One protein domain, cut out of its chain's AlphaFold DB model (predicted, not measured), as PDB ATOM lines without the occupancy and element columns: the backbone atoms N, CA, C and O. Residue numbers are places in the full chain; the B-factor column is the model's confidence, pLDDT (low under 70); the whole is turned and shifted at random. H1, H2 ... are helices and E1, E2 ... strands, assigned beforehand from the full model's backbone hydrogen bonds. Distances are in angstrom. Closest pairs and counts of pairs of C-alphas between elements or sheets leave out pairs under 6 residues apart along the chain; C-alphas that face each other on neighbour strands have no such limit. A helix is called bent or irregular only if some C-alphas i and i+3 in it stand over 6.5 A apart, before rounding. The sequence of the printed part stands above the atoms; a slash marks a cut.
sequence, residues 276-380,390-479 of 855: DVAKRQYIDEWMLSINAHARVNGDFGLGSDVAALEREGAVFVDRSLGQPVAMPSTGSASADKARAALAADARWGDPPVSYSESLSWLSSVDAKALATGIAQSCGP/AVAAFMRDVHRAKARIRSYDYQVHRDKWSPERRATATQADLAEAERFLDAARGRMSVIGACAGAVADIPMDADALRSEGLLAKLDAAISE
ATOM      1  N   ASP A 276     212.161 145.722 170.690       83.50
ATOM      2  CA  ASP A 276     211.363 145.627 169.471       83.50
ATOM      3  C   ASP A 276     211.920 146.535 168.372       83.50
ATOM      4  O   ASP A 276     211.916 146.161 167.200       83.50
ATOM      5  N   VAL A 277     212.488 147.694 168.722       83.94
ATOM      6  CA  VAL A 277     213.237 148.529 167.761       83.94
ATOM      7  C   VAL A 277     214.462 147.785 167.218       83.94
ATOM      8  O   VAL A 277     214.700 147.775 166.009       83.94
ATOM      9  N   ALA A 278     215.236 147.121 168.080       88.06
ATOM     10  CA  ALA A 278     216.430 146.386 167.653       88.06
ATOM     11  C   ALA A 278     216.096 145.164 166.772       88.06
ATOM     12  O   ALA A 278     216.812 144.895 165.799       88.06
ATOM     13  N   LYS A 279     214.995 144.462 167.070       90.19
ATOM     14  CA  LYS A 279     214.455 143.369 166.245       90.19
ATOM     15  C   LYS A 279     213.975 143.853 164.877       90.19
ATOM     16  O   LYS A 279     214.319 143.240 163.872       90.19
ATOM     17  N   ARG A 280     213.249 144.973 164.815       84.62
ATOM     18  CA  ARG A 280     212.829 145.591 163.543       84.62
ATOM     19  C   ARG A 280     214.027 145.930 162.664       84.62
ATOM     20  O   ARG A 280     214.120 145.450 161.542       84.62
ATOM     21  N   GLN A 281     215.018 146.619 163.231       87.75
ATOM     22  CA  GLN A 281     216.270 146.910 162.528       87.75
ATOM     23  C   GLN A 281     217.004 145.641 162.069       87.75
ATOM     24  O   GLN A 281     217.728 145.675 161.081       87.75
ATOM     25  N   TYR A 282     216.884 144.526 162.796       92.56
ATOM     26  CA  TYR A 282     217.424 143.239 162.350       92.56
ATOM     27  C   TYR A 282     216.702 142.700 161.119       92.56
ATOM     28  O   TYR A 282     217.368 142.313 160.163       92.56
ATOM     29  N   ILE A 283     215.370 142.717 161.114       90.81
ATOM     30  CA  ILE A 283     214.574 142.264 159.967       90.81
ATOM     31  C   ILE A 283     214.846 143.132 158.737       90.81
ATOM     32  O   ILE A 283     215.039 142.585 157.655       90.81
ATOM     33  N   ASP A 284     214.937 144.451 158.896       86.94
ATOM     34  CA  ASP A 284     215.225 145.363 157.785       86.94
ATOM     35  C   ASP A 284     216.597 145.077 157.158       86.94
ATOM     36  O   ASP A 284     216.737 144.994 155.936       86.94
ATOM     37  N   GLU A 285     217.625 144.882 157.987       91.50
ATOM     38  CA  GLU A 285     218.970 144.533 157.522       91.50
ATOM     39  C   GLU A 285     219.043 143.131 156.916       91.50
ATOM     40  O   GLU A 285     219.717 142.932 155.904       91.50
ATOM     41  N   TRP A 286     218.308 142.173 157.474       93.88
ATOM     42  CA  TRP A 286     218.166 140.838 156.905       93.88
ATOM     43  C   TRP A 286     217.502 140.888 155.521       93.88
ATOM     44  O   TRP A 286     218.021 140.304 154.567       93.88
ATOM     45  N   MET A 287     216.421 141.659 155.367       90.12
ATOM     46  CA  MET A 287     215.754 141.884 154.080       90.12
ATOM     47  C   MET A 287     216.674 142.565 153.065       90.12
ATOM     48  O   MET A 287     216.646 142.220 151.878       90.12
ATOM     49  N   LEU A 288     217.505 143.509 153.519       89.44
ATOM     50  CA  LEU A 288     218.553 144.123 152.704       89.44
ATOM     51  C   LEU A 288     219.582 143.093 152.242       89.44
ATOM     52  O   LEU A 288     219.877 143.017 151.050       89.44
ATOM     53  N   SER A 289     220.073 142.262 153.158       90.50
ATOM     54  CA  SER A 289     221.041 141.214 152.844       90.50
ATOM     55  C   SER A 289     220.493 140.220 151.818       90.50
ATOM     56  O   SER A 289     221.148 139.941 150.815       90.50
ATOM     57  N   ILE A 290     219.269 139.725 152.001       90.00
ATOM     58  CA  ILE A 290     218.673 138.748 151.085       90.00
ATOM     59  C   ILE A 290     218.480 139.324 149.678       90.00
ATOM     60  O   ILE A 290     218.808 138.667 148.688       90.00
ATOM     61  N   ASN A 291     217.974 140.554 149.569       88.00
ATOM     62  CA  ASN A 291     217.752 141.192 148.272       88.00
ATOM     63  C   ASN A 291     219.050 141.512 147.526       88.00
ATOM     64  O   ASN A 291     219.066 141.454 146.298       88.00
ATOM     65  N   ALA A 292     220.118 141.844 148.253       86.56
ATOM     66  CA  ALA A 292     221.418 142.129 147.662       86.56
ATOM     67  C   ALA A 292     222.120 140.859 147.155       86.56
ATOM     68  O   ALA A 292     222.747 140.895 146.100       86.56
ATOM     69  N   HIS A 293     222.011 139.743 147.882       80.19
ATOM     70  CA  HIS A 293     222.902 138.595 147.680       80.19
ATOM     71  C   HIS A 293     222.258 137.371 147.026       80.19
ATOM     72  O   HIS A 293     222.970 136.539 146.476       80.19
ATOM     73  N   ALA A 294     220.931 137.227 147.063       78.88
ATOM     74  CA  ALA A 294     220.277 136.052 146.483       78.88
ATOM     75  C   ALA A 294     220.075 136.146 144.957       78.88
ATOM     76  O   ALA A 294     219.580 135.194 144.348       78.88
ATOM     77  N   ARG A 295     220.419 137.285 144.339       81.81
ATOM     78  CA  ARG A 295     220.244 137.509 142.902       81.81
ATOM     79  C   ARG A 295     221.444 136.988 142.118       81.81
ATOM     80  O   ARG A 295     222.565 137.435 142.329       81.81
ATOM     81  N   VAL A 296     221.187 136.121 141.146       77.00
ATOM     82  CA  VAL A 296     222.160 135.691 140.134       77.00
ATOM     83  C   VAL A 296     221.704 136.272 138.802       77.00
ATOM     84  O   VAL A 296     220.571 136.049 138.387       77.00
ATOM     85  N   ASN A 297     222.555 137.069 138.147       82.12
ATOM     86  CA  ASN A 297     222.208 137.790 136.910       82.12
ATOM     87  C   ASN A 297     220.952 138.675 137.036       82.12
ATOM     88  O   ASN A 297     220.203 138.854 136.079       82.12
ATOM     89  N   GLY A 298     220.719 139.229 138.230       82.62
ATOM     90  CA  GLY A 298     219.588 140.112 138.505       82.62
ATOM     91  C   GLY A 298     218.271 139.412 138.857       82.62
ATOM     92  O   GLY A 298     217.327 140.128 139.163       82.62
ATOM     93  N   ASP A 299     218.200 138.075 138.886       86.62
ATOM     94  CA  ASP A 299     216.993 137.309 139.254       86.62
ATOM     95  C   ASP A 299     217.248 136.362 140.443       86.62
ATOM     96  O   ASP A 299     218.382 135.958 140.709       86.62
ATOM     97  N   PHE A 300     216.197 135.993 141.176       88.06
ATOM     98  CA  PHE A 300     216.254 134.967 142.214       88.06
ATOM     99  C   PHE A 300     216.108 133.584 141.573       88.06
ATOM    100  O   PHE A 300     215.010 133.162 141.210       88.06
ATOM    101  N   GLY A 301     217.213 132.845 141.456       84.19
ATOM    102  CA  GLY A 301     217.186 131.492 140.893       84.19
ATOM    103  C   GLY A 301     216.231 130.548 141.645       84.19
ATOM    104  O   GLY A 301     216.005 130.701 142.847       84.19
ATOM    105  N   LEU A 302     215.704 129.523 140.961       83.81
ATOM    106  CA  LEU A 302     214.750 128.542 141.524       83.81
ATOM    107  C   LEU A 302     215.265 127.812 142.783       83.81
ATOM    108  O   LEU A 302     214.468 127.384 143.625       83.81
ATOM    109  N   GLY A 303     216.588 127.673 142.907       82.19
ATOM    110  CA  GLY A 303     217.275 127.079 144.059       82.19
ATOM    111  C   GLY A 303     217.729 128.077 145.130       82.19
ATOM    112  O   GLY A 303     218.385 127.667 146.084       82.19
ATOM    113  N   SER A 304     217.420 129.369 144.979       87.94
ATOM    114  CA  SER A 304     217.800 130.405 145.943       87.94
ATOM    115  C   SER A 304     217.000 130.305 147.245       87.94
ATOM    116  O   SER A 304     215.876 129.795 147.277       87.94
ATOM    117  N   ASP A 305     217.556 130.868 148.319       88.31
ATOM    118  CA  ASP A 305     216.851 130.980 149.599       88.31
ATOM    119  C   ASP A 305     215.586 131.814 149.500       88.31
ATOM    120  O   ASP A 305     214.601 131.503 150.155       88.31
ATOM    121  N   VAL A 306     215.570 132.824 148.633       91.12
ATOM    122  CA  VAL A 306     214.379 133.641 148.398       91.12
ATOM    123  C   VAL A 306     213.248 132.808 147.818       91.12
ATOM    124  O   VAL A 306     212.127 132.886 148.313       91.12
ATOM    125  N   ALA A 307     213.534 131.976 146.815       90.12
ATOM    126  CA  ALA A 307     212.529 131.089 146.240       90.12
ATOM    127  C   ALA A 307     212.006 130.082 147.278       90.12
ATOM    128  O   ALA A 307     210.824 129.743 147.275       90.12
ATOM    129  N   ALA A 308     212.865 129.614 148.188       89.94
ATOM    130  CA  ALA A 308     212.450 128.754 149.291       89.94
ATOM    131  C   ALA A 308     211.590 129.507 150.322       89.94
ATOM    132  O   ALA A 308     210.518 129.029 150.677       89.94
ATOM    133  N   LEU A 309     211.993 130.711 150.732       91.06
ATOM    134  CA  LEU A 309     211.244 131.554 151.666       91.06
ATOM    135  C   LEU A 309     209.886 131.983 151.093       91.06
ATOM    136  O   LEU A 309     208.929 132.139 151.848       91.06
ATOM    137  N   GLU A 310     209.796 132.176 149.773       89.69
ATOM    138  CA  GLU A 310     208.542 132.461 149.068       89.69
ATOM    139  C   GLU A 310     207.589 131.261 149.130       89.69
ATOM    140  O   GLU A 310     206.405 131.435 149.419       89.69
ATOM    141  N   ARG A 311     208.101 130.033 148.950       88.56
ATOM    142  CA  ARG A 311     207.311 128.798 149.118       88.56
ATOM    143  C   ARG A 311     206.824 128.605 150.553       88.56
ATOM    144  O   ARG A 311     205.673 128.229 150.744       88.56
ATOM    145  N   GLU A 312     207.663 128.925 151.538       88.12
ATOM    146  CA  GLU A 312     207.304 128.900 152.966       88.12
ATOM    147  C   GLU A 312     206.397 130.072 153.385       88.12
ATOM    148  O   GLU A 312     206.030 130.207 154.556       88.12
ATOM    149  N   GLY A 313     206.058 130.969 152.451       85.75
ATOM    150  CA  GLY A 313     205.225 132.137 152.711       85.75
ATOM    151  C   GLY A 313     205.831 133.104 153.727       85.75
ATOM    152  O   GLY A 313     205.083 133.854 154.351       85.75
ATOM    153  N   ALA A 314     207.154 133.082 153.924       86.81
ATOM    154  CA  ALA A 314     207.885 134.008 154.791       86.81
ATOM    155  C   ALA A 314     208.170 135.336 154.078       86.81
ATOM    156  O   ALA A 314     208.104 136.406 154.686       86.81
ATOM    157  N   VAL A 315     208.432 135.267 152.773       88.62
ATOM    158  CA  VAL A 315     208.584 136.431 151.894       88.62
ATOM    159  C   VAL A 315     207.696 136.273 150.666       88.62
ATOM    160  O   VAL A 315     207.146 135.204 150.416       88.62
ATOM    161  N   PHE A 316     207.567 137.327 149.877       85.81
ATOM    162  CA  PHE A 316     207.080 137.240 148.510       85.81
ATOM    163  C   PHE A 316     208.009 137.982 147.561       85.81
ATOM    164  O   PHE A 316     208.665 138.939 147.970       85.81
ATOM    165  N   VAL A 317     208.056 137.562 146.297       87.56
ATOM    166  CA  VAL A 317     208.911 138.189 145.288       87.56
ATOM    167  C   VAL A 317     208.072 139.014 144.320       87.56
ATOM    168  O   VAL A 317     207.300 138.479 143.522       87.56
ATOM    169  N   ASP A 318     208.260 140.331 144.339       82.38
ATOM    170  CA  ASP A 318     207.667 141.224 143.349       82.38
ATOM    171  C   ASP A 318     208.502 141.256 142.074       82.38
ATOM    172  O   ASP A 318     209.535 141.917 142.001       82.38
ATOM    173  N   ARG A 319     208.007 140.552 141.058       85.06
ATOM    174  CA  ARG A 319     208.619 140.453 139.726       85.06
ATOM    175  C   ARG A 319     208.167 141.563 138.765       85.06
ATOM    176  O   ARG A 319     208.568 141.562 137.610       85.06
ATOM    177  N   SER A 320     207.308 142.491 139.200       75.81
ATOM    178  CA  SER A 320     206.816 143.596 138.349       75.81
ATOM    179  C   SER A 320     207.777 144.786 138.258       75.81
ATOM    180  O   SER A 320     207.585 145.709 137.457       75.81
ATOM    181  N   LEU A 321     208.806 144.767 139.096       68.75
ATOM    182  CA  LEU A 321     209.941 145.671 139.059       68.75
ATOM    183  C   LEU A 321     210.941 145.112 138.047       68.75
ATOM    184  O   LEU A 321     211.085 143.899 137.940       68.75
ATOM    185  N   GLY A 322     211.648 145.975 137.311       76.38
ATOM    186  CA  GLY A 322     212.652 145.532 136.328       76.38
ATOM    187  C   GLY A 322     213.726 144.598 136.908       76.38
ATOM    188  O   GLY A 322     214.407 143.912 136.153       76.38
ATOM    189  N   GLN A 323     213.843 144.542 138.240       81.81
ATOM    190  CA  GLN A 323     214.521 143.487 138.981       81.81
ATOM    191  C   GLN A 323     213.611 142.968 140.107       81.81
ATOM    192  O   GLN A 323     213.061 143.791 140.842       81.81
ATOM    193  N   PRO A 324     213.470 141.647 140.291       86.12
ATOM    194  CA  PRO A 324     212.651 141.065 141.344       86.12
ATOM    195  C   PRO A 324     213.137 141.450 142.745       86.12
ATOM    196  O   PRO A 324     214.324 141.359 143.053       86.12
ATOM    197  N   VAL A 325     212.210 141.842 143.622       85.94
ATOM    198  CA  VAL A 325     212.496 142.239 145.015       85.94
ATOM    199  C   VAL A 325     211.724 141.343 145.980       85.94
ATOM    200  O   VAL A 325     210.508 141.206 145.860       85.94
ATOM    201  N   ALA A 326     212.420 140.743 146.945       88.44
ATOM    202  CA  ALA A 326     211.829 139.986 148.041       88.44
ATOM    203  C   ALA A 326     211.321 140.937 149.133       88.44
ATOM    204  O   ALA A 326     212.024 141.870 149.523       88.44
ATOM    205  N   MET A 327     210.120 140.693 149.652       83.69
ATOM    206  CA  MET A 327     209.458 141.514 150.674       83.69
ATOM    207  C   MET A 327     208.807 140.638 151.753       83.69
ATOM    208  O   MET A 327     208.431 139.508 151.442       83.69
ATOM    209  N   PRO A 328     208.660 141.113 153.007       84.38
ATOM    210  CA  PRO A 328     207.995 140.352 154.064       84.38
ATOM    211  C   PRO A 328     206.584 139.913 153.662       84.38
ATOM    212  O   PRO A 328     205.791 140.709 153.160       84.38
ATOM    213  N   SER A 329     206.252 138.645 153.892       80.94
ATOM    214  CA  SER A 329     204.891 138.148 153.689       80.94
ATOM    215  C   SER A 329     203.995 138.515 154.871       80.94
ATOM    216  O   SER A 329     204.406 138.459 156.029       80.94
ATOM    217  N   THR A 330     202.735 138.844 154.586       68.81
ATOM    218  CA  THR A 330     201.709 139.137 155.605       68.81
ATOM    219  C   THR A 330     200.929 137.895 156.052       68.81
ATOM    220  O   THR A 330     199.994 138.009 156.839       68.81
ATOM    221  N   GLY A 331     201.302 136.701 155.573       62.97
ATOM    222  CA  GLY A 331     200.762 135.426 156.054       62.97
ATOM    223  C   GLY A 331     199.434 134.967 155.434       62.97
ATOM    224  O   GLY A 331     198.922 133.933 155.856       62.97
ATOM    225  N   SER A 332     198.871 135.655 154.428       51.56
ATOM    226  CA  SER A 332     197.602 135.238 153.798       51.56
ATOM    227  C   SER A 332     197.658 135.165 152.263       51.56
ATOM    228  O   SER A 332     197.634 136.197 151.598       51.56
ATOM    229  N   ALA A 333     197.623 133.939 151.720       55.41
ATOM    230  CA  ALA A 333     197.435 133.587 150.302       55.41
ATOM    231  C   ALA A 333     198.429 134.207 149.287       55.41
ATOM    232  O   ALA A 333     199.229 135.077 149.605       55.41
ATOM    233  N   SER A 334     198.413 133.700 148.044       60.19
ATOM    234  CA  SER A 334     199.356 134.047 146.964       60.19
ATOM    235  C   SER A 334     199.677 135.546 146.896       60.19
ATOM    236  O   SER A 334     198.755 136.363 146.800       60.19
ATOM    237  N   ALA A 335     200.967 135.879 146.868       58.12
ATOM    238  CA  ALA A 335     201.521 137.233 146.904       58.12
ATOM    239  C   ALA A 335     200.809 138.258 146.010       58.12
ATOM    240  O   ALA A 335     200.553 139.383 146.434       58.12
ATOM    241  N   ASP A 336     200.424 137.867 144.795       61.66
ATOM    242  CA  ASP A 336     199.740 138.762 143.860       61.66
ATOM    243  C   ASP A 336     198.341 139.168 144.323       61.66
ATOM    244  O   ASP A 336     197.955 140.327 144.174       61.66
ATOM    245  N   LYS A 337     197.598 138.245 144.943       66.44
ATOM    246  CA  LYS A 337     196.289 138.550 145.531       66.44
ATOM    247  C   LYS A 337     196.442 139.422 146.766       66.44
ATOM    248  O   LYS A 337     195.682 140.371 146.905       66.44
ATOM    249  N   ALA A 338     197.431 139.142 147.614       63.50
ATOM    250  CA  ALA A 338     197.703 139.955 148.795       63.50
ATOM    251  C   ALA A 338     198.119 141.382 148.409       63.50
ATOM    252  O   ALA A 338     197.611 142.335 148.983       63.50
ATOM    253  N   ARG A 339     198.967 141.549 147.386       65.56
ATOM    254  CA  ARG A 339     199.391 142.859 146.870       65.56
ATOM    255  C   ARG A 339     198.244 143.631 146.225       65.56
ATOM    256  O   ARG A 339     198.048 144.800 146.549       65.56
ATOM    257  N   ALA A 340     197.499 142.995 145.321       69.50
ATOM    258  CA  ALA A 340     196.359 143.628 144.667       69.50
ATOM    259  C   ALA A 340     195.286 144.010 145.694       69.50
ATOM    260  O   ALA A 340     194.758 145.116 145.628       69.50
ATOM    261  N   ALA A 341     195.032 143.145 146.680       68.06
ATOM    262  CA  ALA A 341     194.134 143.437 147.790       68.06
ATOM    263  C   ALA A 341     194.667 144.572 148.668       68.06
ATOM    264  O   ALA A 341     193.919 145.489 148.952       68.06
ATOM    265  N   LEU A 342     195.953 144.589 149.031       70.75
ATOM    266  CA  LEU A 342     196.526 145.638 149.881       70.75
ATOM    267  C   LEU A 342     196.498 147.010 149.197       70.75
ATOM    268  O   LEU A 342     196.154 148.006 149.827       70.75
ATOM    269  N   ALA A 343     196.833 147.071 147.905       71.44
ATOM    270  CA  ALA A 343     196.764 148.303 147.125       71.44
ATOM    271  C   ALA A 343     195.311 148.767 146.919       71.44
ATOM    272  O   ALA A 343     195.025 149.959 147.057       71.44
ATOM    273  N   ALA A 344     194.393 147.835 146.642       76.69
ATOM    274  CA  ALA A 344     192.963 148.118 146.523       76.69
ATOM    275  C   ALA A 344     192.326 148.522 147.864       76.69
ATOM    276  O   ALA A 344     191.450 149.380 147.884       76.69
ATOM    277  N   ASP A 345     192.783 147.960 148.983       75.81
ATOM    278  CA  ASP A 345     192.308 148.266 150.334       75.81
ATOM    279  C   ASP A 345     192.870 149.599 150.836       75.81
ATOM    280  O   ASP A 345     192.161 150.354 151.501       75.81
ATOM    281  N   ALA A 346     194.120 149.929 150.487       75.75
ATOM    282  CA  ALA A 346     194.745 151.206 150.825       75.75
ATOM    283  C   ALA A 346     194.087 152.393 150.098       75.75
ATOM    284  O   ALA A 346     194.073 153.512 150.628       75.75
ATOM    285  N   ARG A 347     193.525 152.130 148.906       76.94
ATOM    286  CA  ARG A 347     192.854 153.107 148.038       76.94
ATOM    287  C   ARG A 347     193.678 154.373 147.822       76.94
ATOM    288  O   ARG A 347     193.227 155.490 148.079       76.94
ATOM    289  N   TRP A 348     194.917 154.187 147.377       69.06
ATOM    290  CA  TRP A 348     195.774 155.293 146.960       69.06
ATOM    291  C   TRP A 348     195.113 156.034 145.788       69.06
ATOM    292  O   TRP A 348     194.943 155.452 144.720       69.06
ATOM    293  N   GLY A 349     194.709 157.291 146.001       64.19
ATOM    294  CA  GLY A 349     194.009 158.119 145.008       64.19
ATOM    295  C   GLY A 349     192.541 158.433 145.330       64.19
ATOM    296  O   GLY A 349     191.993 159.359 144.733       64.19
ATOM    297  N   ASP A 350     191.920 157.741 146.295       69.94
ATOM    298  CA  ASP A 350     190.673 158.235 146.894       69.94
ATOM    299  C   ASP A 350     190.967 159.570 147.611       69.94
ATOM    300  O   ASP A 350     192.051 159.710 148.195       69.94
ATOM    301  N   PRO A 351     190.027 160.540 147.630       62.16
ATOM    302  CA  PRO A 351     190.164 161.710 148.492       62.16
ATOM    303  C   PRO A 351     190.446 161.246 149.929       62.16
ATOM    304  O   PRO A 351     189.922 160.198 150.335       62.16
ATOM    305  N   PRO A 352     191.295 161.965 150.689       58.47
ATOM    306  CA  PRO A 352     191.661 161.561 152.038       58.47
ATOM    307  C   PRO A 352     190.382 161.293 152.827       58.47
ATOM    308  O   PRO A 352     189.530 162.169 152.980       58.47
ATOM    309  N   VAL A 353     190.206 160.038 153.249       61.09
ATOM    310  CA  VAL A 353     189.104 159.677 154.136       61.09
ATOM    311  C   VAL A 353     189.317 160.500 155.384       61.09
ATOM    312  O   VAL A 353     190.394 160.435 155.971       61.09
ATOM    313  N   SER A 354     188.317 161.283 155.771       65.81
ATOM    314  CA  SER A 354     188.385 162.048 157.003       65.81
ATOM    315  C   SER A 354     188.388 161.069 158.175       65.81
ATOM    316  O   SER A 354     187.344 160.725 158.718       65.81
ATOM    317  N   TYR A 355     189.569 160.608 158.588       74.62
ATOM    318  CA  TYR A 355     189.723 159.770 159.776       74.62
ATOM    319  C   TYR A 355     189.153 160.459 161.021       74.62
ATOM    320  O   TYR A 355     188.712 159.795 161.959       74.62
ATOM    321  N   SER A 356     189.101 161.796 161.020       69.19
ATOM    322  CA  SER A 356     188.408 162.576 162.041       69.19
ATOM    323  C   SER A 356     186.907 162.299 162.104       69.19
ATOM    324  O   SER A 356     186.368 162.315 163.205       69.19
ATOM    325  N   GLU A 357     186.233 162.001 160.992       72.31
ATOM    326  CA  GLU A 357     184.814 161.625 160.989       72.31
ATOM    327  C   GLU A 357     184.618 160.240 161.625       72.31
ATOM    328  O   GLU A 357     183.798 160.084 162.532       72.31
ATOM    329  N   SER A 358     185.463 159.270 161.276       71.00
ATOM    330  CA  SER A 358     185.457 157.922 161.861       71.00
ATOM    331  C   SER A 358     185.785 157.929 163.357       71.00
ATOM    332  O   SER A 358     185.163 157.217 164.146       71.00
ATOM    333  N   LEU A 359     186.733 158.775 163.778       72.38
ATOM    334  CA  LEU A 359     187.007 159.024 165.194       72.38
ATOM    335  C   LEU A 359     185.848 159.771 165.858       72.38
ATOM    336  O   LEU A 359     185.545 159.495 167.017       72.38
ATOM    337  N   SER A 360     185.177 160.690 165.157       68.75
ATOM    338  CA  SER A 360     184.047 161.439 165.712       68.75
ATOM    339  C   SER A 360     182.891 160.518 166.101       68.75
ATOM    340  O   SER A 360     182.263 160.768 167.127       68.75
ATOM    341  N   TRP A 361     182.686 159.406 165.385       65.56
ATOM    342  CA  TRP A 361     181.710 158.370 165.742       65.56
ATOM    343  C   TRP A 361     182.025 157.675 167.069       65.56
ATOM    344  O   TRP A 361     181.106 157.288 167.784       65.56
ATOM    345  N   LEU A 362     183.300 157.574 167.459       60.59
ATOM    346  CA  LEU A 362     183.665 157.102 168.802       60.59
ATOM    347  C   LEU A 362     183.321 158.124 169.900       60.59
ATOM    348  O   LEU A 362     183.285 157.766 171.070       60.59
ATOM    349  N   SER A 363     183.114 159.395 169.549       60.34
ATOM    350  CA  SER A 363     182.785 160.474 170.495       60.34
ATOM    351  C   SER A 363     181.327 160.947 170.444       60.34
ATOM    352  O   SER A 363     180.879 161.570 171.399       60.34
ATOM    353  N   SER A 364     180.590 160.685 169.359       54.84
ATOM    354  CA  SER A 364     179.203 161.141 169.156       54.84
ATOM    355  C   SER A 364     178.144 160.086 169.482       54.84
ATOM    356  O   SER A 364     176.963 160.410 169.580       54.84
ATOM    357  N   VAL A 365     178.545 158.830 169.674       52.47
ATOM    358  CA  VAL A 365     177.659 157.749 170.113       52.47
ATOM    359  C   VAL A 365     177.696 157.694 171.641       52.47
ATOM    360  O   VAL A 365     178.781 157.693 172.218       52.47
ATOM    361  N   ASP A 366     176.524 157.650 172.294       58.53
ATOM    362  CA  ASP A 366     176.395 157.432 173.746       58.53
ATOM    363  C   ASP A 366     177.391 156.354 174.192       58.53
ATOM    364  O   ASP A 366     177.377 155.245 173.653       58.53
ATOM    365  N   ALA A 367     178.258 156.674 175.159       56.00
ATOM    366  CA  ALA A 367     179.313 155.787 175.638       56.00
ATOM    367  C   ALA A 367     178.779 154.388 175.989       56.00
ATOM    368  O   ALA A 367     179.492 153.401 175.822       56.00
ATOM    369  N   LYS A 368     177.508 154.280 176.400       57.66
ATOM    370  CA  LYS A 368     176.838 153.010 176.694       57.66
ATOM    371  C   LYS A 368     176.425 152.243 175.431       57.66
ATOM    372  O   LYS A 368     176.639 151.033 175.365       57.66
ATOM    373  N   ALA A 369     175.884 152.916 174.415       58.50
ATOM    374  CA  ALA A 369     175.534 152.321 173.120       58.50
ATOM    375  C   ALA A 369     176.780 151.958 172.297       58.50
ATOM    376  O   ALA A 369     176.823 150.896 171.675       58.50
ATOM    377  N   LEU A 370     177.819 152.797 172.360       59.19
ATOM    378  CA  LEU A 370     179.119 152.527 171.770       59.19
ATOM    379  C   LEU A 370     179.771 151.346 172.476       59.19
ATOM    380  O   LEU A 370     180.086 150.380 171.802       59.19
ATOM    381  N   ALA A 371     179.889 151.357 173.809       58.78
ATOM    382  CA  ALA A 371     180.441 150.229 174.556       58.78
ATOM    383  C   ALA A 371     179.655 148.936 174.313       58.78
ATOM    384  O   ALA A 371     180.274 147.888 174.214       58.78
ATOM    385  N   THR A 372     178.329 148.987 174.142       62.09
ATOM    386  CA  THR A 372     177.512 147.800 173.829       62.09
ATOM    387  C   THR A 372     177.737 147.310 172.394       62.09
ATOM    388  O   THR A 372     177.968 146.122 172.193       62.09
ATOM    389  N   GLY A 373     177.735 148.198 171.396       63.00
ATOM    390  CA  GLY A 373     177.965 147.834 169.992       63.00
ATOM    391  C   GLY A 373     179.409 147.415 169.706       63.00
ATOM    392  O   GLY A 373     179.655 146.495 168.927       63.00
ATOM    393  N   ILE A 374     180.366 148.051 170.377       57.88
ATOM    394  CA  ILE A 374     181.786 147.724 170.341       57.88
ATOM    395  C   ILE A 374     182.049 146.427 171.131       57.88
ATOM    396  O   ILE A 374     182.692 145.543 170.585       57.88
ATOM    397  N   ALA A 375     181.464 146.206 172.317       61.34
ATOM    398  CA  ALA A 375     181.560 144.923 173.036       61.34
ATOM    399  C   ALA A 375     180.934 143.753 172.256       61.34
ATOM    400  O   ALA A 375     181.517 142.673 172.201       61.34
ATOM    401  N   GLN A 376     179.792 143.967 171.591       64.19
ATOM    402  CA  GLN A 376     179.178 142.983 170.687       64.19
ATOM    403  C   GLN A 376     180.025 142.711 169.433       64.19
ATOM    404  O   GLN A 376     179.902 141.649 168.826       64.19
ATOM    405  N   SER A 377     180.886 143.655 169.042       57.50
ATOM    406  CA  SER A 377     181.776 143.524 167.881       57.50
ATOM    407  C   SER A 377     183.170 142.987 168.234       57.50
ATOM    408  O   SER A 377     183.781 142.350 167.380       57.50
ATOM    409  N   CYS A 378     183.647 143.235 169.459       57.41
ATOM    410  CA  CYS A 378     184.924 142.772 170.017       57.41
ATOM    411  C   CYS A 378     184.825 141.389 170.687       57.41
ATOM    412  O   CYS A 378     185.851 140.743 170.881       57.41
ATOM    413  N   GLY A 379     183.626 140.927 171.063       59.03
ATOM    414  CA  GLY A 379     183.397 139.554 171.520       59.03
ATOM    415  C   GLY A 379     183.320 138.555 170.352       59.03
ATOM    416  O   GLY A 379     183.065 138.969 169.218       59.03
ATOM    417  N   PRO A 380     183.503 137.240 170.594       54.72
ATOM    418  CA  PRO A 380     183.233 136.207 169.595       54.72
ATOM    419  C   PRO A 380     181.754 136.305 169.214       54.72
ATOM    420  O   PRO A 380     180.874 135.933 169.987       54.72
ATOM    421  N   ALA A 390     177.934 152.190 161.829       65.00
ATOM    422  CA  ALA A 390     179.050 153.004 162.310       65.00
ATOM    423  C   ALA A 390     180.247 152.170 162.804       65.00
ATOM    424  O   ALA A 390     181.389 152.498 162.501       65.00
ATOM    425  N   VAL A 391     180.010 151.049 163.498       66.62
ATOM    426  CA  VAL A 391     181.089 150.158 163.969       66.62
ATOM    427  C   VAL A 391     181.720 149.416 162.793       66.62
ATOM    428  O   VAL A 391     182.940 149.295 162.707       66.62
ATOM    429  N   ALA A 392     180.901 148.966 161.839       71.00
ATOM    430  CA  ALA A 392     181.405 148.368 160.607       71.00
ATOM    431  C   ALA A 392     182.222 149.373 159.774       71.00
ATOM    432  O   ALA A 392     183.218 148.987 159.170       71.00
ATOM    433  N   ALA A 393     181.822 150.647 159.746       75.69
ATOM    434  CA  ALA A 393     182.557 151.710 159.070       75.69
ATOM    435  C   ALA A 393     183.891 152.027 159.760       75.69
ATOM    436  O   ALA A 393     184.924 151.978 159.104       75.69
ATOM    437  N   PHE A 394     183.892 152.188 161.084       79.25
ATOM    438  CA  PHE A 394     185.114 152.360 161.866       79.25
ATOM    439  C   PHE A 394     186.116 151.212 161.655       79.25
ATOM    440  O   PHE A 394     187.288 151.457 161.380       79.25
ATOM    441  N   MET A 395     185.666 149.953 161.696       76.69
ATOM    442  CA  MET A 395     186.551 148.804 161.458       76.69
ATOM    443  C   MET A 395     187.081 148.746 160.018       76.69
ATOM    444  O   MET A 395     188.213 148.312 159.807       76.69
ATOM    445  N   ARG A 396     186.305 149.209 159.025       80.62
ATOM    446  CA  ARG A 396     186.807 149.380 157.651       80.62
ATOM    447  C   ARG A 396     187.897 150.444 157.580       80.62
ATOM    448  O   ARG A 396     188.849 150.251 156.833       80.62
ATOM    449  N   ASP A 397     187.790 151.521 158.351       79.88
ATOM    450  CA  ASP A 397     188.806 152.577 158.380       79.88
ATOM    451  C   ASP A 397     190.066 152.139 159.132       79.88
ATOM    452  O   ASP A 397     191.169 152.432 158.680       79.88
ATOM    453  N   VAL A 398     189.933 151.340 160.199       79.25
ATOM    454  CA  VAL A 398     191.065 150.643 160.841       79.25
ATOM    455  C   VAL A 398     191.766 149.727 159.841       79.25
ATOM    456  O   VAL A 398     192.988 149.784 159.710       79.25
ATOM    457  N   HIS A 399     191.015 148.924 159.083       78.75
ATOM    458  CA  HIS A 399     191.584 148.064 158.039       78.75
ATOM    459  C   HIS A 399     192.263 148.875 156.926       78.75
ATOM    460  O   HIS A 399     193.379 148.552 156.525       78.75
ATOM    461  N   ARG A 400     191.645 149.976 156.483       78.69
ATOM    462  CA  ARG A 400     192.205 150.892 155.478       78.69
ATOM    463  C   ARG A 400     193.491 151.558 155.963       78.69
ATOM    464  O   ARG A 400     194.461 151.600 155.213       78.69
ATOM    465  N   ALA A 401     193.537 152.035 157.205       78.19
ATOM    466  CA  ALA A 401     194.736 152.627 157.793       78.19
ATOM    467  C   ALA A 401     195.873 151.599 157.899       78.19
ATOM    468  O   ALA A 401     196.996 151.885 157.487       78.19
ATOM    469  N   LYS A 402     195.569 150.363 158.331       78.75
ATOM    470  CA  LYS A 402     196.524 149.240 158.306       78.75
ATOM    471  C   LYS A 402     197.034 148.958 156.888       78.75
ATOM    472  O   LYS A 402     198.237 148.793 156.692       78.75
ATOM    473  N   ALA A 403     196.142 148.929 155.897       76.44
ATOM    474  CA  ALA A 403     196.501 148.720 154.497       76.44
ATOM    475  C   ALA A 403     197.363 149.866 153.942       76.44
ATOM    476  O   ALA A 403     198.330 149.603 153.227       76.44
ATOM    477  N   ARG A 404     197.085 151.126 154.304       77.25
ATOM    478  CA  ARG A 404     197.908 152.291 153.935       77.25
ATOM    479  C   ARG A 404     199.302 152.232 154.547       77.25
ATOM    480  O   ARG A 404     200.264 152.404 153.818       77.25
ATOM    481  N   ILE A 405     199.433 151.904 155.831       76.56
ATOM    482  CA  ILE A 405     200.746 151.742 156.477       76.56
ATOM    483  C   ILE A 405     201.553 150.633 155.793       76.56
ATOM    484  O   ILE A 405     202.680 150.864 155.359       76.56
ATOM    485  N   ARG A 406     200.958 149.444 155.625       71.50
ATOM    486  CA  ARG A 406     201.624 148.299 154.981       71.50
ATOM    487  C   ARG A 406     202.001 148.588 153.528       71.50
ATOM    488  O   ARG A 406     203.072 148.198 153.077       71.50
ATOM    489  N   SER A 407     201.134 149.270 152.782       72.12
ATOM    490  CA  SER A 407     201.399 149.600 151.377       72.12
ATOM    491  C   SER A 407     202.378 150.762 151.207       72.12
ATOM    492  O   SER A 407     203.141 150.740 150.247       72.12
ATOM    493  N   TYR A 408     202.408 151.730 152.128       76.94
ATOM    494  CA  TYR A 408     203.429 152.778 152.162       76.94
ATOM    495  C   TYR A 408     204.804 152.181 152.456       76.94
ATOM    496  O   TYR A 408     205.757 152.477 151.748       76.94
ATOM    497  N   ASP A 409     204.913 151.292 153.443       69.31
ATOM    498  CA  ASP A 409     206.185 150.645 153.766       69.31
ATOM    499  C   ASP A 409     206.710 149.774 152.619       69.31
ATOM    500  O   ASP A 409     207.882 149.857 152.245       69.31
ATOM    501  N   TYR A 410     205.810 149.016 151.989       69.19
ATOM    502  CA  TYR A 410     206.084 148.316 150.739       69.19
ATOM    503  C   TYR A 410     206.604 149.276 149.656       69.19
ATOM    504  O   TYR A 410     207.579 148.966 148.977       69.19
ATOM    505  N   GLN A 411     205.993 150.456 149.509       72.06
ATOM    506  CA  GLN A 411     206.424 151.468 148.542       72.06
ATOM    507  C   GLN A 411     207.777 152.092 148.902       72.06
ATOM    508  O   GLN A 411     208.605 152.231 148.016       72.06
ATOM    509  N   VAL A 412     208.056 152.408 150.169       72.00
ATOM    510  CA  VAL A 412     209.358 152.946 150.604       72.00
ATOM    511  C   VAL A 412     210.473 151.936 150.364       72.00
ATOM    512  O   VAL A 412     211.523 152.291 149.826       72.00
ATOM    513  N   HIS A 413     210.243 150.670 150.715       67.12
ATOM    514  CA  HIS A 413     211.186 149.603 150.411       67.12
ATOM    515  C   HIS A 413     211.389 149.499 148.903       67.12
ATOM    516  O   HIS A 413     212.517 149.581 148.429       67.12
ATOM    517  N   ARG A 414     210.308 149.406 148.129       68.50
ATOM    518  CA  ARG A 414     210.364 149.368 146.667       68.50
ATOM    519  C   ARG A 414     211.148 150.543 146.078       68.50
ATOM    520  O   ARG A 414     212.003 150.313 145.232       68.50
ATOM    521  N   ASP A 415     210.905 151.763 146.539       70.81
ATOM    522  CA  ASP A 415     211.553 152.982 146.052       70.81
ATOM    523  C   ASP A 415     213.049 153.014 146.432       70.81
ATOM    524  O   ASP A 415     213.869 153.501 145.653       70.81
ATOM    525  N   LYS A 416     213.439 152.416 147.572       71.94
ATOM    526  CA  LYS A 416     214.850 152.195 147.947       71.94
ATOM    527  C   LYS A 416     215.569 151.250 146.975       71.94
ATOM    528  O   LYS A 416     216.753 151.444 146.712       71.94
ATOM    529  N   TRP A 417     214.872 150.244 146.446       66.88
ATOM    530  CA  TRP A 417     215.432 149.247 145.521       66.88
ATOM    531  C   TRP A 417     215.256 149.598 144.038       66.88
ATOM    532  O   TRP A 417     215.973 149.061 143.196       66.88
ATOM    533  N   SER A 418     214.308 150.474 143.702       68.94
ATOM    534  CA  SER A 418     213.958 150.878 142.337       68.94
ATOM    535  C   SER A 418     213.605 152.376 142.294       68.94
ATOM    536  O   SER A 418     212.430 152.749 142.235       68.94
ATOM    537  N   PRO A 419     214.616 153.267 142.309       66.69
ATOM    538  CA  PRO A 419     214.405 154.714 142.418       66.69
ATOM    539  C   PRO A 419     213.688 155.349 141.210       66.69
ATOM    540  O   PRO A 419     213.234 156.489 141.296       66.69
ATOM    541  N   GLU A 420     213.555 154.625 140.094       66.56
ATOM    542  CA  GLU A 420     212.929 155.103 138.851       66.56
ATOM    543  C   GLU A 420     211.398 155.237 138.935       66.56
ATOM    544  O   GLU A 420     210.792 155.911 138.101       66.56
ATOM    545  N   ARG A 421     210.747 154.639 139.943       60.41
ATOM    546  CA  ARG A 421     209.287 154.703 140.131       60.41
ATOM    547  C   ARG A 421     208.923 155.246 141.510       60.41
ATOM    548  O   ARG A 421     208.396 154.508 142.338       60.41
ATOM    549  N   ARG A 422     209.162 156.543 141.737       58.94
ATOM    550  CA  ARG A 422     208.703 157.221 142.962       58.94
ATOM    551  C   ARG A 422     207.202 157.037 143.146       58.94
ATOM    552  O   ARG A 422     206.418 157.283 142.228       58.94
ATOM    553  N   ALA A 423     206.813 156.603 144.335       60.12
ATOM    554  CA  ALA A 423     205.421 156.466 144.707       60.12
ATOM    555  C   ALA A 423     204.668 157.809 144.736       60.12
ATOM    556  O   ALA A 423     205.244 158.876 144.941       60.12
ATOM    557  N   THR A 424     203.346 157.732 144.564       63.72
ATOM    558  CA  THR A 424     202.407 158.837 144.801       63.72
ATOM    559  C   THR A 424     202.003 158.970 146.271       63.72
ATOM    560  O   THR A 424     201.442 159.998 146.638       63.72
ATOM    561  N   ALA A 425     202.268 157.961 147.111       66.56
ATOM    562  CA  ALA A 425     201.973 158.036 148.535       66.56
ATOM    563  C   ALA A 425     202.920 159.017 149.227       66.56
ATOM    564  O   ALA A 425     204.143 158.942 149.080       66.56
ATOM    565  N   THR A 426     202.357 159.936 150.002       74.75
ATOM    566  CA  THR A 426     203.142 160.950 150.697       74.75
ATOM    567  C   THR A 426     203.436 160.516 152.130       74.75
ATOM    568  O   THR A 426     202.673 159.783 152.755       74.75
ATOM    569  N   GLN A 427     204.536 161.016 152.699       78.19
ATOM    570  CA  GLN A 427     204.823 160.860 154.130       78.19
ATOM    571  C   GLN A 427     203.689 161.426 155.011       78.19
ATOM    572  O   GLN A 427     203.499 160.980 156.140       78.19
ATOM    573  N   ALA A 428     202.905 162.372 154.482       78.81
ATOM    574  CA  ALA A 428     201.727 162.912 155.149       78.81
ATOM    575  C   ALA A 428     200.590 161.882 155.266       78.81
ATOM    576  O   ALA A 428     199.982 161.793 156.331       78.81
ATOM    577  N   ASP A 429     200.346 161.069 154.230       74.31
ATOM    578  CA  ASP A 429     199.315 160.017 154.251       74.31
ATOM    579  C   ASP A 429     199.645 158.910 155.261       74.31
ATOM    580  O   ASP A 429     198.751 158.389 155.934       74.31
ATOM    581  N   LEU A 430     200.935 158.568 155.391       79.88
ATOM    582  CA  LEU A 430     201.415 157.668 156.440       79.88
ATOM    583  C   LEU A 430     201.152 158.281 157.820       79.88
ATOM    584  O   LEU A 430     200.459 157.675 158.631       79.88
ATOM    585  N   ALA A 431     201.647 159.499 158.061       81.50
ATOM    586  CA  ALA A 431     201.507 160.172 159.351       81.50
ATOM    587  C   ALA A 431     200.037 160.384 159.757       81.50
ATOM    588  O   ALA A 431     199.711 160.497 160.937       81.50
ATOM    589  N   GLU A 432     199.118 160.489 158.796       81.38
ATOM    590  CA  GLU A 432     197.679 160.524 159.058       81.38
ATOM    591  C   GLU A 432     197.123 159.154 159.481       81.38
ATOM    592  O   GLU A 432     196.408 159.075 160.481       81.38
ATOM    593  N   ALA A 433     197.482 158.076 158.774       80.50
ATOM    594  CA  ALA A 433     197.073 156.717 159.128       80.50
ATOM    595  C   ALA A 433     197.614 156.283 160.505       80.50
ATOM    596  O   ALA A 433     196.885 155.659 161.278       80.50
ATOM    597  N   GLU A 434     198.854 156.655 160.833       80.62
ATOM    598  CA  GLU A 434     199.484 156.410 162.139       80.62
ATOM    599  C   GLU A 434     198.724 157.122 163.263       80.62
ATOM    600  O   GLU A 434     198.235 156.477 164.191       80.62
ATOM    601  N   ARG A 435     198.499 158.438 163.115       83.44
ATOM    602  CA  ARG A 435     197.710 159.227 164.077       83.44
ATOM    603  C   ARG A 435     196.308 158.659 164.284       83.44
ATOM    604  O   ARG A 435     195.792 158.698 165.402       83.44
ATOM    605  N   PHE A 436     195.674 158.153 163.226       84.06
ATOM    606  CA  PHE A 436     194.360 157.528 163.331       84.06
ATOM    607  C   PHE A 436     194.397 156.230 164.142       84.06
ATOM    608  O   PHE A 436     193.554 156.067 165.025       84.06
ATOM    609  N   LEU A 437     195.349 155.324 163.887       83.06
ATOM    610  CA  LEU A 437     195.461 154.075 164.647       83.06
ATOM    611  C   LEU A 437     195.790 154.327 166.122       83.06
ATOM    612  O   LEU A 437     195.160 153.713 166.986       83.06
ATOM    613  N   ASP A 438     196.680 155.275 166.417       81.75
ATOM    614  CA  ASP A 438     197.003 155.677 167.790       81.75
ATOM    615  C   ASP A 438     195.763 156.206 168.521       81.75
ATOM    616  O   ASP A 438     195.448 155.788 169.642       81.75
ATOM    617  N   ALA A 439     195.002 157.088 167.865       82.31
ATOM    618  CA  ALA A 439     193.769 157.642 168.415       82.31
ATOM    619  C   ALA A 439     192.670 156.578 168.584       82.31
ATOM    620  O   ALA A 439     191.977 156.561 169.604       82.31
ATOM    621  N   ALA A 440     192.512 155.679 167.608       81.38
ATOM    622  CA  ALA A 440     191.576 154.560 167.656       81.38
ATOM    623  C   ALA A 440     191.886 153.643 168.844       81.38
ATOM    624  O   ALA A 440     191.002 153.324 169.643       81.38
ATOM    625  N   ARG A 441     193.160 153.290 169.015       80.62
ATOM    626  CA  ARG A 441     193.637 152.436 170.096       80.62
ATOM    627  C   ARG A 441     193.464 153.079 171.467       80.62
ATOM    628  O   ARG A 441     192.922 152.436 172.364       80.62
ATOM    629  N   GLY A 442     193.880 154.336 171.625       81.94
ATOM    630  CA  GLY A 442     193.738 155.079 172.880       81.94
ATOM    631  C   GLY A 442     192.282 155.210 173.331       81.94
ATOM    632  O   GLY A 442     192.000 155.204 174.523       81.94
ATOM    633  N   ARG A 443     191.336 155.271 172.385       80.19
ATOM    634  CA  ARG A 443     189.898 155.283 172.687       80.19
ATOM    635  C   ARG A 443     189.348 153.891 173.001       80.19
ATOM    636  O   ARG A 443     188.551 153.754 173.923       80.19
ATOM    637  N   MET A 444     189.773 152.857 172.273       76.88
ATOM    638  CA  MET A 444     189.316 151.481 172.508       76.88
ATOM    639  C   MET A 444     189.882 150.868 173.797       76.88
ATOM    640  O   MET A 444     189.204 150.049 174.413       76.88
ATOM    641  N   SER A 445     191.078 151.268 174.243       79.25
ATOM    642  CA  SER A 445     191.706 150.748 175.471       79.25
ATOM    643  C   SER A 445     190.961 151.137 176.752       79.25
ATOM    644  O   SER A 445     191.018 150.410 177.740       79.25
ATOM    645  N   VAL A 446     190.214 152.245 176.728       77.75
ATOM    646  CA  VAL A 446     189.346 152.681 177.836       77.75
ATOM    647  C   VAL A 446     188.078 151.815 177.928       77.75
ATOM    648  O   VAL A 446     187.418 151.765 178.966       77.75
ATOM    649  N   ILE A 447     187.746 151.074 176.865       75.38
ATOM    650  CA  ILE A 447     186.584 150.186 176.798       75.38
ATOM    651  C   ILE A 447     187.052 148.762 177.116       75.38
ATOM    652  O   ILE A 447     187.455 148.016 176.226       75.38
ATOM    653  N   GLY A 448     186.967 148.354 178.387       71.44
ATOM    654  CA  GLY A 448     187.490 147.059 178.858       71.44
ATOM    655  C   GLY A 448     187.009 145.826 178.071       71.44
ATOM    656  O   GLY A 448     187.746 144.853 177.943       71.44
ATOM    657  N   ALA A 449     185.820 145.884 177.459       70.62
ATOM    658  CA  ALA A 449     185.284 144.821 176.601       70.62
ATOM    659  C   ALA A 449     186.041 144.626 175.267       70.62
ATOM    660  O   ALA A 449     185.813 143.636 174.577       70.62
ATOM    661  N   CYS A 450     186.941 145.542 174.901       64.31
ATOM    662  CA  CYS A 450     187.752 145.466 173.687       64.31
ATOM    663  C   CYS A 450     189.223 145.223 173.930       64.31
ATOM    664  O   CYS A 450     189.997 145.377 172.996       64.31
ATOM    665  N   ALA A 451     189.623 144.785 175.122       70.06
ATOM    666  CA  ALA A 451     191.010 144.406 175.365       70.06
ATOM    667  C   ALA A 451     191.552 143.436 174.286       70.06
ATOM    668  O   ALA A 451     192.676 143.612 173.830       70.06
ATOM    669  N   GLY A 452     190.724 142.495 173.802       66.81
ATOM    670  CA  GLY A 452     191.064 141.601 172.686       66.81
ATOM    671  C   GLY A 452     191.232 142.321 171.340       66.81
ATOM    672  O   GLY A 452     192.288 142.240 170.732       66.81
ATOM    673  N   ALA A 453     190.246 143.108 170.903       66.81
ATOM    674  CA  ALA A 453     190.342 143.844 169.634       66.81
ATOM    675  C   ALA A 453     191.409 144.958 169.652       66.81
ATOM    676  O   ALA A 453     191.955 145.312 168.612       66.81
ATOM    677  N   VAL A 454     191.709 145.519 170.827       70.06
ATOM    678  CA  VAL A 454     192.826 146.447 171.055       70.06
ATOM    679  C   VAL A 454     194.159 145.724 170.922       70.06
ATOM    680  O   VAL A 454     195.099 146.328 170.418       70.06
ATOM    681  N   ALA A 455     194.252 144.460 171.344       68.44
ATOM    682  CA  ALA A 455     195.435 143.638 171.104       68.44
ATOM    683  C   ALA A 455     195.628 143.347 169.604       68.44
ATOM    684  O   ALA A 455     196.762 143.312 169.140       68.44
ATOM    685  N   ASP A 456     194.533 143.255 168.837       65.06
ATOM    686  CA  ASP A 456     194.566 143.099 167.375       65.06
ATOM    687  C   ASP A 456     194.881 144.406 166.619       65.06
ATOM    688  O   ASP A 456     195.082 144.388 165.398       65.06
ATOM    689  N   ILE A 457     194.890 145.567 167.287       68.19
ATOM    690  CA  ILE A 457     195.391 146.832 166.730       68.19
ATOM    691  C   ILE A 457     196.837 147.001 167.222       68.19
ATOM    692  O   ILE A 457     197.042 147.411 168.366       68.19
ATOM    693  N   PRO A 458     197.838 146.673 166.388       62.78
ATOM    694  CA  PRO A 458     199.246 146.701 166.776       62.78
ATOM    695  C   PRO A 458     199.672 148.046 167.351       62.78
ATOM    696  O   PRO A 458     199.137 149.097 166.994       62.78
ATOM    697  N   MET A 459     200.629 147.984 168.279       58.12
ATOM    698  CA  MET A 459     201.005 149.130 169.105       58.12
ATOM    699  C   MET A 459     201.681 150.256 168.339       58.12
ATOM    700  O   MET A 459     201.650 151.387 168.816       58.12
ATOM    701  N   ASP A 460     202.271 149.931 167.195       64.44
ATOM    702  CA  ASP A 460     202.877 150.874 166.279       64.44
ATOM    703  C   ASP A 460     202.694 150.403 164.825       64.44
ATOM    704  O   ASP A 460     202.357 149.250 164.524       64.44
ATOM    705  N   ALA A 461     202.892 151.341 163.905       59.06
ATOM    706  CA  ALA A 461     202.818 151.112 162.471       59.06
ATOM    707  C   ALA A 461     203.878 150.128 161.958       59.06
ATOM    708  O   ALA A 461     203.723 149.587 160.864       59.06
ATOM    709  N   ASP A 462     204.936 149.878 162.725       56.84
ATOM    710  CA  ASP A 462     206.035 149.014 162.316       56.84
ATOM    711  C   ASP A 462     205.781 147.539 162.644       56.84
ATOM    712  O   ASP A 462     206.177 146.650 161.887       56.84
ATOM    713  N   ALA A 463     205.038 147.263 163.714       56.62
ATOM    714  CA  ALA A 463     204.551 145.942 164.071       56.62
ATOM    715  C   ALA A 463     203.645 145.388 162.960       56.62
ATOM    716  O   ALA A 463     203.712 144.203 162.656       56.62
ATOM    717  N   LEU A 464     202.893 146.246 162.252       61.09
ATOM    718  CA  LEU A 464     202.114 145.856 161.064       61.09
ATOM    719  C   LEU A 464     202.964 145.420 159.871       61.09
ATOM    720  O   LEU A 464     202.445 144.686 159.024       61.09
ATOM    721  N   ARG A 465     204.200 145.920 159.761       64.88
ATOM    722  CA  ARG A 465     205.083 145.731 158.594       64.88
ATOM    723  C   ARG A 465     205.779 144.378 158.621       64.88
ATOM    724  O   ARG A 465     206.052 143.799 157.576       64.88
ATOM    725  N   SER A 466     206.036 143.860 159.820       65.00
ATOM    726  CA  SER A 466     206.884 142.686 160.026       65.00
ATOM    727  C   SER A 466     206.286 141.642 160.970       65.00
ATOM    728  O   SER A 466     206.969 140.675 161.271       65.00
ATOM    729  N   GLU A 467     205.019 141.770 161.379       70.00
ATOM    730  CA  GLU A 467     204.336 140.936 162.389       70.00
ATOM    731  C   GLU A 467     204.658 139.433 162.304       70.00
ATOM    732  O   GLU A 467     205.064 138.823 163.290       70.00
ATOM    733  N   GLY A 468     204.561 138.837 161.108       78.44
ATOM    734  CA  GLY A 468     204.845 137.413 160.907       78.44
ATOM    735  C   GLY A 468     206.325 137.045 161.056       78.44
ATOM    736  O   GLY A 468     206.649 135.978 161.578       78.44
ATOM    737  N   LEU A 469     207.236 137.920 160.627       84.50
ATOM    738  CA  LEU A 469     208.681 137.720 160.771       84.50
ATOM    739  C   LEU A 469     209.162 138.050 162.187       84.50
ATOM    740  O   LEU A 469     209.997 137.319 162.711       84.50
ATOM    741  N   LEU A 470     208.615 139.095 162.815       85.69
ATOM    742  CA  LEU A 470     208.870 139.454 164.208       85.69
ATOM    743  C   LEU A 470     208.420 138.337 165.138       85.69
ATOM    744  O   LEU A 470     209.218 137.917 165.958       85.69
ATOM    745  N   ALA A 471     207.222 137.778 164.954       85.88
ATOM    746  CA  ALA A 471     206.757 136.655 165.765       85.88
ATOM    747  C   ALA A 471     207.669 135.420 165.624       85.88
ATOM    748  O   ALA A 471     207.984 134.756 166.613       85.88
ATOM    749  N   LYS A 472     208.139 135.121 164.402       87.38
ATOM    750  CA  LYS A 472     209.109 134.037 164.164       87.38
ATOM    751  C   LYS A 472     210.474 134.339 164.790       87.38
ATOM    752  O   LYS A 472     211.095 133.436 165.350       87.38
ATOM    753  N   LEU A 473     210.932 135.590 164.724       89.50
ATOM    754  CA  LEU A 473     212.159 136.036 165.378       89.50
ATOM    755  C   LEU A 473     212.023 135.938 166.900       89.50
ATOM    756  O   LEU A 473     212.878 135.323 167.520       89.50
ATOM    757  N   ASP A 474     210.940 136.450 167.483       89.31
ATOM    758  CA  ASP A 474     210.616 136.402 168.913       89.31
ATOM    759  C   ASP A 474     210.627 134.977 169.452       89.31
ATOM    760  O   ASP A 474     211.285 134.695 170.456       89.31
ATOM    761  N   ALA A 475     209.965 134.057 168.745       88.19
ATOM    762  CA  ALA A 475     209.982 132.645 169.095       88.19
ATOM    763  C   ALA A 475     211.420 132.103 169.149       88.19
ATOM    764  O   ALA A 475     211.794 131.439 170.116       88.19
ATOM    765  N   ALA A 476     212.251 132.440 168.163       85.25
ATOM    766  CA  ALA A 476     213.619 131.943 168.074       85.25
ATOM    767  C   ALA A 476     214.605 132.599 169.048       85.25
ATOM    768  O   ALA A 476     215.543 131.939 169.504       85.25
ATOM    769  N   ILE A 477     214.409 133.876 169.382       88.00
ATOM    770  CA  ILE A 477     215.296 134.618 170.286       88.00
ATOM    771  C   ILE A 477     214.885 134.506 171.751       88.00
ATOM    772  O   ILE A 477     215.691 134.851 172.610       88.00
ATOM    773  N   SER A 478     213.680 134.012 172.058       85.62
ATOM    774  CA  SER A 478     213.217 133.804 173.441       85.62
ATOM    775  C   SER A 478     214.185 132.953 174.276       85.62
ATOM    776  O   SER A 478     214.276 133.105 175.492       85.62
ATOM    777  N   GLU A 479     214.979 132.114 173.609       78.81
ATOM    778  CA  GLU A 479     216.011 131.286 174.220       78.81
ATOM    779  C   GLU A 479     217.449 131.699 173.830       78.81
ATOM    780  O   GLU A 479     218.420 131.011 174.177       78.81
TER     781      GLU A 479
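What this domain is: This is residues 276 to 380 and 390 to 479 of the 855 residues of an uncharacterized protein of Lysobacter enzymogenes (UniProt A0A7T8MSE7). One long helix, H6, runs along much of the length of the domain; H4 packs on its first part, residues 390 to 397, and H7 on its middle, residues 398 to 408, the three making a bundle, with H5 and H8 packed on each other by the H4 end of H6. Towards its other end lies a small hairpin of two strands, E1 and E2, with H1, H2 and H9 round it, and H3 crosses H6 steeply. The printed part has 195 residues, with nine named helices and two named strands in the order H1 H2 E1 E2 H3 H4 H5 H6 H7 H8 H9; the sheet, E1 - E2, is antiparallel and the class is mostly helix. The whole is compact, with a radius of gyration of the C-alphas of 18.6 A and spans of 62 by 44 by 28 A.

How they stand to each other: H1, residues 276 to 293, and H2, residues 305 to 311, are close but not clearly touching; their closest C-alphas, Ile 290 and Val 306, are 7.2 A apart. E1, residues 315 to 318, and E2, residues 325 to 328, form a hairpin at 145 degrees; N 316 and O 327 are within hydrogen-bond range at 2.8 A. H3, residues 335 to 346, touches the hub H6, residues 390 to 417, with its residues 342 to 346 alone; the closest C-alphas, Ala 346 and Arg 404, are 4.6 A apart, at a steep tilt of 60 degrees. H4, residues 355 to 364, touches H6 at a shallow tilt of 27 degrees, opposite ways, with C-alphas 358 and 394 closest at 5.6 A. H6 and H7, residues 427 to 444, form a helical hairpin, closest at C-alphas 401 and 433, 4.9 A. H4, H6 and H7 are a bundle, up and down, each running against the one before. H5, residues 367 to 378, touches H8, residues 448 to 455, with C-alphas 375 and 449 closest at 5.2 A. H9, residues 463 to 477, touches H1 about perpendicular at 86 degrees, with C-alphas 279 and 470 closest at 7.1 A. Every O i to N i+4 pair is within hydrogen-bond range in H1, H2, H3, H5, H6 and H7, against 4 of 6 in H4, 2 of 4 in H8 and 9 of 11 in H9.

Where its parts are: H1 begins at C-alpha 276 (211.363, 145.627, 169.471) and is 25.6 A long. H6 runs 40.2 A from C-alpha 390 (179.050, 153.004, 162.310), and H7 is 25.8 A long. H8 and H9 are irregular: C-alphas 449 and 452 are 7.7 A apart, and C-alphas 465 and 468 are 8.6 A apart. H9 ends at C-alpha 477 (215.296, 134.618, 170.286).

The domain as a whole: The two C-alphas farthest apart, those of Asn 297 and Lys 368, are 62.2 A apart. Residues 381 to 389 are not printed, and C-alphas 380 and 390 are 18.8 A apart across the cut. The link from H1 to H2, 11 residues, is long. The mean pLDDT of the printed part is 74.7, and 72 residues are under 70, among them residues 330 to 341, 360 to 380 and 455 to 466.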